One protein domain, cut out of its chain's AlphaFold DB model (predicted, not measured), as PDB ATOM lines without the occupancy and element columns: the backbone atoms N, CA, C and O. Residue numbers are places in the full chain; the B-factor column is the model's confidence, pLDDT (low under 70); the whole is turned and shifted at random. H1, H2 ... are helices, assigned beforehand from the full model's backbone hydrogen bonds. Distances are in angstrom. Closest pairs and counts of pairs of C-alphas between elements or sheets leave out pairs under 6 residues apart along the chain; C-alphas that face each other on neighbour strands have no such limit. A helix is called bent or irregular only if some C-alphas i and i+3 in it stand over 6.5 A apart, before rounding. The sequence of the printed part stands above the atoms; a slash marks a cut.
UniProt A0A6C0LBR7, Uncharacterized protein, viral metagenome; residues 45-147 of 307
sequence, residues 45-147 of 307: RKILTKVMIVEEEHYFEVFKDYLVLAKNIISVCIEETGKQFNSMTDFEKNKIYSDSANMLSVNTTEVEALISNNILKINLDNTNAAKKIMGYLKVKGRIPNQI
ATOM      1  N   ARG A  45     158.476 123.272 166.271       93.75
ATOM      2  CA  ARG A  45     158.064 124.599 165.786       93.75
ATOM      3  C   ARG A  45     158.480 124.819 164.341       93.75
ATOM      4  O   ARG A  45     157.659 125.220 163.532       93.75
ATOM      5  N   LYS A  46     159.735 124.531 163.987       91.44
ATOM      6  CA  LYS A  46     160.228 124.687 162.608       91.44
ATOM      7  C   LYS A  46     159.464 123.816 161.602       91.44
ATOM      8  O   LYS A  46     159.234 124.263 160.484       91.44
ATOM      9  N   ILE A  47     159.114 122.584 161.970       90.44
ATOM     10  CA  ILE A  47     158.365 121.677 161.090       90.44
ATOM     11  C   ILE A  47     156.929 122.171 160.937       90.44
ATOM     12  O   ILE A  47     156.499 122.393 159.812       90.44
ATOM     13  N   LEU A  48     156.226 122.420 162.043       90.25
ATOM     14  CA  LEU A  48     154.825 122.838 162.006       90.25
ATOM     15  C   LEU A  48     154.651 124.224 161.382       90.25
ATOM     16  O   LEU A  48     153.751 124.414 160.579       90.25
ATOM     17  N   THR A  49     155.544 125.181 161.653       89.06
ATOM     18  CA  THR A  49     155.531 126.472 160.939       89.06
ATOM     19  C   THR A  49     155.797 126.298 159.453       89.06
ATOM     20  O   THR A  49     155.176 126.981 158.652       89.06
ATOM     21  N   LYS A  50     156.667 125.362 159.047       87.44
ATOM     22  CA  LYS A  50     156.837 125.048 157.627       87.44
ATOM     23  C   LYS A  50     155.561 124.450 157.037       87.44
ATOM     24  O   LYS A  50     155.219 124.855 155.943       87.44
ATOM     25  N   VAL A  51     154.882 123.539 157.731       84.44
ATOM     26  CA  VAL A  51     153.591 122.970 157.300       84.44
ATOM     27  C   VAL A  51     152.545 124.076 157.133       84.44
ATOM     28  O   VAL A  51     152.003 124.227 156.050       84.44
ATOM     29  N   MET A  52     152.358 124.921 158.153       82.94
ATOM     30  CA  MET A  52     151.412 126.046 158.121       82.94
ATOM     31  C   MET A  52     151.712 127.061 157.013       82.94
ATOM     32  O   MET A  52     150.794 127.686 156.495       82.94
ATOM     33  N   ILE A  53     152.989 127.240 156.662       77.69
ATOM     34  CA  ILE A  53     153.383 128.048 155.507       77.69
ATOM     35  C   ILE A  53     153.049 127.281 154.223       77.69
ATOM     36  O   ILE A  53     152.245 127.765 153.454       77.69
ATOM     37  N   VAL A  54     153.609 126.079 154.031       69.81
ATOM     38  CA  VAL A  54     153.672 125.332 152.757       69.81
ATOM     39  C   VAL A  54     152.351 124.672 152.330       69.81
ATOM     40  O   VAL A  54     152.135 124.494 151.133       69.81
ATOM     41  N   GLU A  55     151.445 124.327 153.244       66.38
ATOM     42  CA  GLU A  55     150.113 123.771 152.919       66.38
ATOM     43  C   GLU A  55     149.101 124.890 152.582       66.38
ATOM     44  O   GLU A  55     147.963 124.921 153.042       66.38
ATOM     45  N   GLU A  56     149.569 125.835 151.768       62.22
ATOM     46  CA  GLU A  56     149.354 127.283 151.851       62.22
ATOM     47  C   GLU A  56     147.906 127.825 151.831       62.22
ATOM     48  O   GLU A  56     147.738 129.015 152.049       62.22
ATOM     49  N   GLU A  57     146.848 127.070 151.539       68.00
ATOM     50  CA  GLU A  57     145.502 127.667 151.401       68.00
ATOM     51  C   GLU A  57     144.698 127.629 152.702       68.00
ATOM     52  O   GLU A  57     144.357 128.676 153.249       68.00
ATOM     53  N   HIS A  58     144.481 126.439 153.266       76.50
ATOM     54  CA  HIS A  58     143.653 126.281 154.467       76.50
ATOM     55  C   HIS A  58     144.213 127.046 155.675       76.50
ATOM     56  O   HIS A  58     143.464 127.686 156.409       76.50
ATOM     57  N   TYR A  59     145.529 126.994 155.899       75.88
ATOM     58  CA  TYR A  59     146.139 127.690 157.035       75.88
ATOM     59  C   TYR A  59     146.202 129.204 156.829       75.88
ATOM     60  O   TYR A  59     146.008 129.948 157.786       75.88
ATOM     61  N   PHE A  60     146.437 129.671 155.601       80.31
ATOM     62  CA  PHE A  60     146.491 131.104 155.324       80.31
ATOM     63  C   PHE A  60     145.145 131.786 155.585       80.31
ATOM     64  O   PHE A  60     145.134 132.826 156.238       80.31
ATOM     65  N   GLU A  61     144.028 131.187 155.161       80.69
ATOM     66  CA  GLU A  61     142.690 131.756 155.396       80.69
ATOM     67  C   GLU A  61     142.423 131.992 156.889       80.69
ATOM     68  O   GLU A  61     141.935 133.050 157.276       80.69
ATOM     69  N   VAL A  62     142.849 131.069 157.758       82.00
ATOM     70  CA  VAL A  62     142.708 131.235 159.217       82.00
ATOM     71  C   VAL A  62     143.609 132.359 159.752       82.00
ATOM     72  O   VAL A  62     143.232 133.079 160.675       82.00
ATOM     73  N   PHE A  63     144.806 132.536 159.186       88.06
ATOM     74  CA  PHE A  63     145.721 133.617 159.572       88.06
ATOM     75  C   PHE A  63     145.327 134.984 159.005       88.06
ATOM     76  O   PHE A  63     145.720 135.998 159.586       88.06
ATOM     77  N   LYS A  64     144.568 135.041 157.903       88.94
ATOM     78  CA  LYS A  64     144.222 136.288 157.205       88.94
ATOM     79  C   LYS A  64     143.575 137.300 158.148       88.94
ATOM     80  O   LYS A  64     144.035 138.438 158.205       88.94
ATOM     81  N   ASP A  65     142.594 136.878 158.940       89.25
ATOM     82  CA  ASP A  65     141.887 137.761 159.876       89.25
ATOM     83  C   ASP A  65     142.824 138.350 160.937       89.25
ATOM     84  O   ASP A  65     142.779 139.548 161.230       89.25
ATOM     85  N   TYR A  66     143.739 137.532 161.466       92.50
ATOM     86  CA  TYR A  66     144.764 138.007 162.393       92.50
ATOM     87  C   TYR A  66     145.707 139.016 161.731       92.50
ATOM     88  O   TYR A  66     146.040 140.032 162.335       92.50
ATOM     89  N   LEU A  67     146.124 138.769 160.488       93.38
ATOM     90  CA  LEU A  67     147.001 139.679 159.753       93.38
ATOM     91  C   LEU A  67     146.305 141.012 159.452       93.38
ATOM     92  O   LEU A  67     146.938 142.057 159.576       93.38
ATOM     93  N   VAL A  68     145.013 140.998 159.108       93.50
ATOM     94  CA  VAL A  68     144.210 142.219 158.917       93.50
ATOM     95  C   VAL A  68     144.122 143.004 160.222       93.50
ATOM     96  O   VAL A  68     144.413 144.199 160.239       93.50
ATOM     97  N   LEU A  69     143.794 142.331 161.327       94.88
ATOM     98  CA  LEU A  69     143.747 142.951 162.649       94.88
ATOM     99  C   LEU A  69     145.102 143.560 163.034       94.88
ATOM    100  O   LEU A  69     145.165 144.718 163.443       94.88
ATOM    101  N   ALA A  70     146.189 142.804 162.864       95.94
ATOM    102  CA  ALA A  70     147.537 143.264 163.167       95.94
ATOM    103  C   ALA A  70     147.940 144.457 162.297       95.94
ATOM    104  O   ALA A  70     148.480 145.429 162.818       95.94
ATOM    105  N   LYS A  71     147.632 144.425 160.995       96.50
ATOM    106  CA  LYS A  71     147.869 145.554 160.091       96.50
ATOM    107  C   LYS A  71     147.158 146.810 160.588       96.50
ATOM    108  O   LYS A  71     147.795 147.851 160.680       96.50
ATOM    109  N   ASN A  72     145.878 146.698 160.938       96.94
ATOM    110  CA  ASN A  72     145.077 147.833 161.389       96.94
ATOM    111  C   ASN A  72     145.597 148.411 162.708       96.94
ATOM    112  O   ASN A  72     145.785 149.619 162.798       96.94
ATOM    113  N   ILE A  73     145.883 147.564 163.702       97.69
ATOM    114  CA  ILE A  73     146.430 148.005 164.995       97.69
ATOM    115  C   ILE A  73     147.763 148.732 164.800       97.69
ATOM    116  O   ILE A  73     147.927 149.849 165.281       97.69
ATOM    117  N   ILE A  74     148.693 148.134 164.048       97.62
ATOM    118  CA  ILE A  74     150.010 148.734 163.817       97.62
ATOM    119  C   ILE A  74     149.868 150.062 163.059       97.62
ATOM    120  O   ILE A  74     150.532 151.033 163.415       97.62
ATOM    121  N   SER A  75     149.004 150.127 162.039       97.00
ATOM    122  CA  SER A  75     148.740 151.366 161.300       97.00
ATOM    123  C   SER A  75     148.192 152.466 162.204       97.00
ATOM    124  O   SER A  75     148.720 153.570 162.163       97.00
ATOM    125  N   VAL A  76     147.207 152.168 163.057       96.62
ATOM    126  CA  VAL A  76     146.637 153.151 163.994       96.62
ATOM    127  C   VAL A  76     147.710 153.680 164.944       96.62
ATOM    128  O   VAL A  76     147.869 154.892 165.055       96.62
ATOM    129  N   CYS A  77     148.515 152.802 165.552       95.94
ATOM    130  CA  CYS A  77     149.605 153.238 166.427       95.94
ATOM    131  C   CYS A  77     150.594 154.164 165.695       95.94
ATOM    132  O   CYS A  77     151.091 155.124 166.278       95.94
ATOM    133  N   ILE A  78     150.896 153.888 164.420       96.31
ATOM    134  CA  ILE A  78     151.778 154.723 163.586       96.31
ATOM    135  C   ILE A  78     151.121 156.069 163.256       96.31
ATOM    136  O   ILE A  78     151.773 157.110 163.333       96.31
ATOM    137  N   GLU A  79     149.845 156.061 162.878       94.25
ATOM    138  CA  GLU A  79     149.080 157.255 162.506       94.25
ATOM    139  C   GLU A  79     148.948 158.236 163.675       94.25
ATOM    140  O   GLU A  79     149.090 159.443 163.472       94.25
ATOM    141  N   GLU A  80     148.790 157.734 164.904       92.81
ATOM    142  CA  GLU A  80     148.751 158.545 166.128       92.81
ATOM    143  C   GLU A  80     150.013 159.393 166.339       92.81
ATOM    144  O   GLU A  80     149.963 160.429 167.006       92.81
ATOM    145  N   THR A  81     151.152 159.009 165.755       90.75
ATOM    146  CA  THR A  81     152.377 159.813 165.855       90.75
ATOM    147  C   THR A  81     152.453 160.928 164.809       90.75
ATOM    148  O   THR A  81     153.384 161.732 164.862       90.75
ATOM    149  N   GLY A  82     151.580 160.931 163.794       91.81
ATOM    150  CA  GLY A  82     151.622 161.864 162.662       91.81
ATOM    151  C   GLY A  82     152.878 161.758 161.782       91.81
ATOM    152  O   GLY A  82     153.204 162.704 161.063       91.81
ATOM    153  N   LYS A  83     153.621 160.642 161.843       90.81
ATOM    154  CA  LYS A  83     154.895 160.451 161.124       90.81
ATOM    155  C   LYS A  83     154.879 159.179 160.287       90.81
ATOM    156  O   LYS A  83     154.211 158.201 160.596       90.81
ATOM    157  N   GLN A  84     155.703 159.160 159.243       90.56
ATOM    158  CA  GLN A  84     155.976 157.936 158.493       90.56
ATOM    159  C   GLN A  84     156.877 157.015 159.323       90.56
ATOM    160  O   GLN A  84     157.918 157.459 159.809       90.56
ATOM    161  N   PHE A  85     156.548 155.723 159.421       91.38
ATOM    162  CA  PHE A  85     157.294 154.750 160.238       91.38
ATOM    163  C   PHE A  85     158.811 154.746 159.981       91.38
ATOM    164  O   PHE A  85     159.621 154.701 160.906       91.38
ATOM    165  N   ASN A  86     159.219 154.872 158.717       90.50
ATOM    166  CA  ASN A  86     160.635 154.881 158.337       90.50
ATOM    167  C   ASN A  86     161.393 156.135 158.804       90.50
ATOM    168  O   ASN A  86     162.613 156.084 158.920       90.50
ATOM    169  N   SER A  87     160.685 157.234 159.075       92.06
ATOM    170  CA  SER A  87     161.254 158.497 159.572       92.06
ATOM    171  C   SER A  87     161.299 158.594 161.101       92.06
ATOM    172  O   SER A  87     161.809 159.574 161.636       92.06
ATOM    173  N   MET A  88     160.761 157.595 161.805       94.50
ATOM    174  CA  MET A  88     160.724 157.566 163.265       94.50
ATOM    175  C   MET A  88     162.082 157.193 163.865       94.50
ATOM    176  O   MET A  88     162.818 156.362 163.320       94.50
ATOM    177  N   THR A  89     162.367 157.770 165.030       95.62
ATOM    178  CA  THR A  89     163.475 157.372 165.904       95.62
ATOM    179  C   THR A  89     163.258 155.968 166.470       95.62
ATOM    180  O   THR A  89     162.136 155.459 166.507       95.62
ATOM    181  N   ASP A  90     164.322 155.337 166.969       94.75
ATOM    182  CA  ASP A  90     164.216 154.015 167.597       94.75
ATOM    183  C   ASP A  90     163.324 154.036 168.841       94.75
ATOM    184  O   ASP A  90     162.578 153.091 169.084       94.75
ATOM    185  N   PHE A  91     163.338 155.137 169.599       94.38
ATOM    186  CA  PHE A  91     162.444 155.320 170.741       94.38
ATOM    187  C   PHE A  91     160.968 155.282 170.322       94.38
ATOM    188  O   PHE A  91     160.171 154.558 170.918       94.38
ATOM    189  N   GLU A  92     160.611 156.010 169.263       94.94
ATOM    190  CA  GLU A  92     159.246 156.030 168.728       94.94
ATOM    191  C   GLU A  92     158.839 154.657 168.187       94.94
ATOM    192  O   GLU A  92     157.769 154.162 168.531       94.94
ATOM    193  N   LYS A  93     159.711 153.988 167.422       96.12
ATOM    194  CA  LYS A  93     159.447 152.629 166.918       96.12
ATOM    195  C   LYS A  93     159.244 151.626 168.050       96.12
ATOM    196  O   LYS A  93     158.309 150.836 167.993       96.12
ATOM    197  N   ASN A  94     160.068 151.686 169.095       95.88
ATOM    198  CA  ASN A  94     159.931 150.814 170.262       95.88
ATOM    199  C   ASN A  94     158.596 151.027 170.980       95.88
ATOM    200  O   ASN A  94     157.990 150.055 171.436       95.88
ATOM    201  N   LYS A  95     158.104 152.271 171.032       96.00
ATOM    202  CA  LYS A  95     156.766 152.564 171.548       96.00
ATOM    203  C   LYS A  95     155.680 151.920 170.678       96.00
ATOM    204  O   LYS A  95     154.854 151.192 171.216       96.00
ATOM    205  N   ILE A  96     155.748 152.071 169.350       96.88
ATOM    206  CA  ILE A  96     154.823 151.400 168.412       96.88
ATOM    207  C   ILE A  96     154.818 149.885 168.618       96.88
ATOM    208  O   ILE A  96     153.750 149.278 168.696       96.88
ATOM    209  N   TYR A  97     156.000 149.270 168.720       97.25
ATOM    210  CA  TYR A  97     156.115 147.831 168.933       97.25
ATOM    211  C   TYR A  97     155.470 147.399 170.246       97.25
ATOM    212  O   TYR A  97     154.746 146.408 170.254       97.25
ATOM    213  N   SER A  98     155.712 148.133 171.333       96.44
ATOM    214  CA  SER A  98     155.137 147.855 172.650       96.44
ATOM    215  C   SER A  98     153.614 147.996 172.650       96.44
ATOM    216  O   SER A  98     152.911 147.074 173.064       96.44
ATOM    217  N   ASP A  99     153.095 149.112 172.142       96.69
ATOM    218  CA  ASP A  99     151.661 149.411 172.153       96.69
ATOM    219  C   ASP A  99     150.890 148.411 171.276       96.69
ATOM    220  O   ASP A  99     149.927 147.786 171.730       96.69
ATOM    221  N   SER A 100     151.398 148.136 170.069       97.12
ATOM    222  CA  SER A 100     150.823 147.126 169.170       97.12
ATOM    223  C   SER A 100     150.874 145.720 169.775       97.12
ATOM    224  O   SER A 100     149.913 144.959 169.663       97.12
ATOM    225  N   ALA A 101     151.988 145.355 170.422       95.25
ATOM    226  CA  ALA A 101     152.162 144.041 171.039       95.25
ATOM    227  C   ALA A 101     151.163 143.817 172.181       95.25
ATOM    228  O   ALA A 101     150.551 142.749 172.253       95.25
ATOM    229  N   ASN A 102     150.935 144.841 173.009       93.50
ATOM    230  CA  ASN A 102     149.941 144.810 174.080       93.50
ATOM    231  C   ASN A 102     148.523 144.605 173.528       93.50
ATOM    232  O   ASN A 102     147.808 143.718 173.991       93.50
ATOM    233  N   MET A 103     148.134 145.364 172.497       94.69
ATOM    234  CA  MET A 103     146.806 145.245 171.876       94.69
ATOM    235  C   MET A 103     146.587 143.882 171.203       94.69
ATOM    236  O   MET A 103     145.481 143.346 171.226       94.69
ATOM    237  N   LEU A 104     147.643 143.291 170.639       92.62
ATOM    238  CA  LEU A 104     147.606 141.977 169.990       92.62
ATOM    239  C   LEU A 104     147.833 140.801 170.954       92.62
ATOM    240  O   LEU A 104     147.710 139.649 170.532       92.62
ATOM    241  N   SER A 105     148.158 141.058 172.227       89.62
ATOM    242  CA  SER A 105     148.553 140.033 173.210       89.62
ATOM    243  C   SER A 105     149.715 139.145 172.729       89.62
ATOM    244  O   SER A 105     149.684 137.915 172.835       89.62
ATOM    245  N   VAL A 106     150.747 139.777 172.168       91.69
ATOM    246  CA  VAL A 106     151.986 139.157 171.662       91.69
ATOM    247  C   VAL A 106     153.203 139.912 172.207       91.69
ATOM    248  O   VAL A 106     153.053 140.849 172.981       91.69
ATOM    249  N   ASN A 107     154.423 139.520 171.833       92.81
ATOM    250  CA  ASN A 107     155.626 140.284 172.177       92.81
ATOM    251  C   ASN A 107     156.055 141.233 171.051       92.81
ATOM    252  O   ASN A 107     155.656 141.063 169.901       92.81
ATOM    253  N   THR A 108     156.932 142.193 171.354       95.88
ATOM    254  CA  THR A 108     157.443 143.159 170.360       95.88
ATOM    255  C   THR A 108     158.103 142.471 169.165       95.88
ATOM    256  O   THR A 108     157.911 142.895 168.033       95.88
ATOM    257  N   THR A 109     158.773 141.333 169.386       95.56
ATOM    258  CA  THR A 109     159.383 140.527 168.318       95.56
ATOM    259  C   THR A 109     158.367 140.033 167.279       95.56
ATOM    260  O   THR A 109     158.725 139.898 166.111       95.56
ATOM    261  N   GLU A 110     157.114 139.756 167.662       95.25
ATOM    262  CA  GLU A 110     156.031 139.448 166.711       95.25
ATOM    263  C   GLU A 110     155.762 140.644 165.795       95.25
ATOM    264  O   GLU A 110     155.747 140.507 164.572       95.25
ATOM    265  N   VAL A 111     155.594 141.826 166.389       97.19
ATOM    266  CA  VAL A 111     155.265 143.068 165.680       97.19
ATOM    267  C   VAL A 111     156.410 143.489 164.757       97.19
ATOM    268  O   VAL A 111     156.192 143.765 163.577       97.19
ATOM    269  N   GLU A 112     157.645 143.452 165.259       96.69
ATOM    270  CA  GLU A 112     158.863 143.689 164.481       96.69
ATOM    271  C   GLU A 112     158.958 142.735 163.282       96.69
ATOM    272  O   GLU A 112     159.275 143.158 162.166       96.69
ATOM    273  N   ALA A 113     158.648 141.448 163.486       96.00
ATOM    274  CA  ALA A 113     158.657 140.447 162.425       96.00
ATOM    275  C   ALA A 113     157.587 140.731 161.365       96.00
ATOM    276  O   ALA A 113     157.885 140.639 160.173       96.00
ATOM    277  N   LEU A 114     156.369 141.100 161.767       95.88
ATOM    278  CA  LEU A 114     155.282 141.452 160.849       95.88
ATOM    279  C   LEU A 114     155.637 142.680 159.997       95.88
ATOM    280  O   LEU A 114     155.489 142.646 158.771       95.88
ATOM    281  N   ILE A 115     156.173 143.737 160.615       95.75
ATOM    282  CA  ILE A 115     156.610 144.955 159.915       95.75
ATOM    283  C   ILE A 115     157.760 144.647 158.954       95.75
ATOM    284  O   ILE A 115     157.704 145.036 157.786       95.75
ATOM    285  N   SER A 116     158.752 143.872 159.399       94.44
ATOM    286  CA  SER A 116     159.882 143.440 158.563       94.44
ATOM    287  C   SER A 116     159.453 142.558 157.384       94.44
ATOM    288  O   SER A 116     160.110 142.545 156.347       94.44
ATOM    289  N   ASN A 117     158.328 141.848 157.514       92.88
ATOM    290  CA  ASN A 117     157.700 141.080 156.433       92.88
ATOM    291  C   ASN A 117     156.646 141.897 155.654       92.88
ATOM    292  O   ASN A 117     155.829 141.330 154.929       92.88
ATOM    293  N   ASN A 118     156.707 143.232 155.735       93.00
ATOM    294  CA  ASN A 118     155.918 144.190 154.958       93.00
ATOM    295  C   ASN A 118     154.394 144.150 155.191       93.00
ATOM    296  O   ASN A 118     153.641 144.497 154.275       93.00
ATOM    297  N   ILE A 119     153.921 143.817 156.403       94.50
ATOM    298  CA  ILE A 119     152.477 143.814 156.735       94.50
ATOM    299  C   ILE A 119     151.751 145.107 156.325       94.50
ATOM    300  O   ILE A 119     150.637 145.061 155.807       94.50
ATOM    301  N   LEU A 120     152.402 146.262 156.475       94.00
ATOM    302  CA  LEU A 120     151.808 147.574 156.200       94.00
ATOM    303  C   LEU A 120     151.519 147.806 154.710       94.00
ATOM    304  O   LEU A 120     150.571 148.505 154.363       94.00
ATOM    305  N   LYS A 121     152.316 147.205 153.821       90.88
ATOM    306  CA  LYS A 121     152.245 147.443 152.370       90.88
ATOM    307  C   LYS A 121     151.583 146.306 151.605       90.88
ATOM    308  O   LYS A 121     151.138 146.508 150.480       90.88
ATOM    309  N   ILE A 122     151.546 145.107 152.182       89.69
ATOM    310  CA  ILE A 122     151.024 143.935 151.492       89.69
ATOM    311  C   ILE A 122     149.506 144.046 151.306       89.69
ATOM    312  O   ILE A 122     148.783 144.519 152.193       89.69
ATOM    313  N   ASN A 123     149.025 143.606 150.142       87.38
ATOM    314  CA  ASN A 123     147.602 143.416 149.905       87.38
ATOM    315  C   ASN A 123     147.201 142.033 150.436       87.38
ATOM    316  O   ASN A 123     147.552 141.020 149.831       87.38
ATOM    317  N   LEU A 124     146.486 142.009 151.565       86.94
ATOM    318  CA  LEU A 124     146.023 140.780 152.213       86.94
ATOM    319  C   LEU A 124     144.863 140.102 151.461       86.94
ATOM    320  O   LEU A 124     144.583 138.938 151.725       86.94
ATOM    321  N   ASP A 125     144.236 140.782 150.496       82.94
ATOM    322  CA  ASP A 125     143.206 140.201 149.626       82.94
ATOM    323  C   ASP A 125     143.784 139.459 148.422       82.94
ATOM    324  O   ASP A 125     143.101 138.650 147.800       82.94
ATOM    325  N   ASN A 126     145.062 139.681 148.106       81.12
ATOM    326  CA  ASN A 126     145.769 138.891 147.111       81.12
ATOM    327  C   ASN A 126     146.477 137.723 147.801       81.12
ATOM    328  O   ASN A 126     147.580 137.887 148.321       81.12
ATOM    329  N   THR A 127     145.878 136.535 147.741       74.50
ATOM    330  CA  THR A 127     146.378 135.300 148.362       74.50
ATOM    331  C   THR A 127     147.857 135.026 148.062       74.50
ATOM    332  O   THR A 127     148.624 134.723 148.971       74.50
ATOM    333  N   ASN A 128     148.313 135.204 146.818       76.00
ATOM    334  CA  ASN A 128     149.711 134.950 146.439       76.00
ATOM    335  C   ASN A 128     150.689 135.970 147.037       76.00
ATOM    336  O   ASN A 128     151.821 135.626 147.383       76.00
ATOM    337  N   ALA A 129     150.277 137.235 147.144       70.94
ATOM    338  CA  ALA A 129     151.077 138.254 147.808       70.94
ATOM    339  C   ALA A 129     151.077 138.020 149.322       70.94
ATOM    340  O   ALA A 129     152.141 137.962 149.931       70.94
ATOM    341  N   ALA A 130     149.898 137.817 149.902       73.81
ATOM    342  CA  ALA A 130     149.684 137.672 151.328       73.81
ATOM    343  C   ALA A 130     150.408 136.452 151.912       73.81
ATOM    344  O   ALA A 130     151.046 136.576 152.948       73.81
ATOM    345  N   LYS A 131     150.460 135.323 151.201       78.00
ATOM    346  CA  LYS A 131     151.234 134.128 151.581       78.00
ATOM    347  C   LYS A 131     152.698 134.401 151.930       78.00
ATOM    348  O   LYS A 131     153.231 133.836 152.886       78.00
ATOM    349  N   LYS A 132     153.348 135.341 151.233       82.81
ATOM    350  CA  LYS A 132     154.747 135.712 151.513       82.81
ATOM    351  C   LYS A 132     154.940 136.218 152.941       82.81
ATOM    352  O   LYS A 132     156.014 136.007 153.506       82.81
ATOM    353  N   ILE A 133     153.915 136.834 153.535       87.62
ATOM    354  CA  ILE A 133     154.013 137.355 154.895       87.62
ATOM    355  C   ILE A 133     154.230 136.252 155.915       87.62
ATOM    356  O   ILE A 133     154.971 136.474 156.866       87.62
ATOM    357  N   MET A 134     153.692 135.049 155.680       87.31
ATOM    358  CA  MET A 134     153.781 133.898 156.585       87.31
ATOM    359  C   MET A 134     155.237 133.502 156.889       87.31
ATOM    360  O   MET A 134     155.509 132.823 157.879       87.31
ATOM    361  N   GLY A 135     156.205 133.995 156.102       87.69
ATOM    362  CA  GLY A 135     157.630 133.962 156.425       87.69
ATOM    363  C   GLY A 135     157.982 134.519 157.812       87.69
ATOM    364  O   GLY A 135     158.921 134.006 158.431       87.69
ATOM    365  N   TYR A 136     157.198 135.465 158.346       91.31
ATOM    366  CA  TYR A 136     157.366 136.014 159.696       91.31
ATOM    367  C   TYR A 136     157.343 134.915 160.770       91.31
ATOM    368  O   TYR A 136     158.072 134.995 161.763       91.31
ATOM    369  N   LEU A 137     156.605 133.819 160.532       91.19
ATOM    370  CA  LEU A 137     156.492 132.712 161.477       91.19
ATOM    371  C   LEU A 137     157.841 132.046 161.795       91.19
ATOM    372  O   LEU A 137     157.991 131.450 162.865       91.19
ATOM    373  N   LYS A 138     158.837 132.181 160.907       90.38
ATOM    374  CA  LYS A 138     160.189 131.618 161.058       90.38
ATOM    375  C   LYS A 138     161.090 132.427 161.998       90.38
ATOM    376  O   LYS A 138     162.147 131.922 162.386       90.38
ATOM    377  N   VAL A 139     160.717 133.662 162.345       90.69
ATOM    378  CA  VAL A 139     161.533 134.536 163.201       90.69
ATOM    379  C   VAL A 139     161.621 133.955 164.615       90.69
ATOM    380  O   VAL A 139     160.620 133.574 165.226       90.69
ATOM    381  N   LYS A 140     162.853 133.849 165.130       89.44
ATOM    382  CA  LYS A 140     163.135 133.329 166.476       89.44
ATOM    383  C   LYS A 140     162.725 134.347 167.536       89.44
ATOM    384  O   LYS A 140     162.824 135.543 167.313       89.44
ATOM    385  N   GLY A 141     162.314 133.866 168.707       88.19
ATOM    386  CA  GLY A 141     161.963 134.734 169.832       88.19
ATOM    387  C   GLY A 141     160.545 135.302 169.779       88.19
ATOM    388  O   GLY A 141     160.104 135.849 170.781       88.19
ATOM    389  N   ARG A 142     159.775 135.116 168.699       91.44
ATOM    390  CA  ARG A 142     158.332 135.409 168.718       91.44
ATOM    391  C   ARG A 142     157.603 134.485 169.690       91.44
ATOM    392  O   ARG A 142     157.872 133.273 169.698       91.44
ATOM    393  N   ILE A 143     156.631 135.024 170.414       88.31
ATOM    394  CA  ILE A 143     155.605 134.215 171.082       88.31
ATOM    395  C   ILE A 143     154.592 133.769 170.013       88.31
ATOM    396  O   ILE A 143     154.150 134.607 169.234       88.31
ATOM    397  N   PRO A 144     154.229 132.474 169.925       90.06
ATOM    398  CA  PRO A 144     153.174 132.047 169.011       90.06
ATOM    399  C   PRO A 144     151.855 132.733 169.385       90.06
ATOM    400  O   PRO A 144     151.418 132.657 170.536       90.06
ATOM    401  N   ASN A 145     151.220 133.397 168.421       89.69
ATOM    402  CA  ASN A 145     149.902 133.996 168.621       89.69
ATOM    403  C   ASN A 145     148.808 132.911 168.718       89.69
ATOM    404  O   ASN A 145     149.065 131.716 168.540       89.69
ATOM    405  N   GLN A 146     147.582 133.312 169.053       89.06
ATOM    406  CA  GLN A 146     146.490 132.362 169.280       89.06
ATOM    407  C   GLN A 146     146.156 131.536 168.028       89.06
ATOM    408  O   GLN A 146     145.971 130.326 168.146       89.06
ATOM    409  N   ILE A 147     146.183 132.148 166.841       90.62
ATOM    410  CA  ILE A 147     145.919 131.457 165.572       90.62
ATOM    411  C   ILE A 147     146.994 130.406 165.265       90.62
ATOM    412  O   ILE A 147     146.673 129.289 164.850       90.62
TER     413      ILE A 147
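AT A GLANCE: This is residues 45 to 147 of the 307 residues of an uncharacterized protein of viral metagenome (UniProt A0A6C0LBR7). One long helix, H2, runs along the longest axis of the domain, and the other four helices form a layer along one side of it. H1, H5 and H4 stand in that order crosswise to H2, while H3 crosses H2 obliquely towards its last residues; the contacts close a ring from H1 through H2, H3, H4 and H5 back to H1. The printed part has 103 residues with five named helices, H1 to H5 in order along the chain, and no named strand; its class is all helix. It is compact, with a radius of gyration of the C-alphas of 13.5 A and spans of 39 by 27 by 19 A.

IN THESE COORDINATES: H1 is residues 45 to 54, 13.8 A long, and its C-alpha 45 is at (158.064, 124.599, 165.786). H2, residues 58 to 79, is 32.5 A long and runs from C-alpha 58 at (143.653, 126.281, 154.467) to C-alpha 79 at (149.080, 157.255, 162.506). It has a kink of 31 degrees near residue 65 and is irregular, but only just: C-alphas 62 and 65 are 6.6 A apart. H3 is residues 90 to 104, 20.7 A long. H4 is residues 108 to 116, 12.0 A long. H5, residues 127 to 138, is 19.1 A long and ends with C-alpha 138 at (160.189, 131.618, 161.058).

HOW THE PARTS SIT: H1 and H2 touch only at the corner, closest at the C-alphas of Met 52 and Tyr 59, 5.6 A, and are about perpendicular at 81 degrees. H1 touches H5 at a shallow tilt of 5 degrees, opposite ways; their closest C-alphas, of Ile 53 and Met 134, are 6.0 A apart. H2, with residues 70 to 78 alone, touches H3 at a steep tilt of 48 degrees, closest at the C-alphas of Ile 74 and Ser 100, 5.6 A. H3, with residues 97 to 101 alone, touches H4; the closest C-alphas, of Tyr 97 and Thr 108, are 5.1 A apart, and at 73 degrees the two are only just about perpendicular. H4 and H5 form a helical hairpin at 38 degrees, only just a steep tilt; their closest C-alphas, of Ala 113 and Tyr 136, are 5.4 A apart. H2 is close but not clearly touching to H5, with the C-alphas of Phe 60 and Lys 131 at 6.8 A. H1 and H3 are apart, as are H1 and H4, and H3 and H5. In H1, H3 and H4 every O i to N i+4 pair is within hydrogen-bond range; in H2 15 of 18 are, and in H5 1 of 8, beside 8 of 9 O i to N i+3 pairs.

THE WHOLE: The C-alphas of Ile 47 and Gly 82 are the two farthest apart, at 40.8 A. The printed part has no cut, and no link is long. Mean pLDDT of the printed part is 89.7; residues 54 to 57 are under 70.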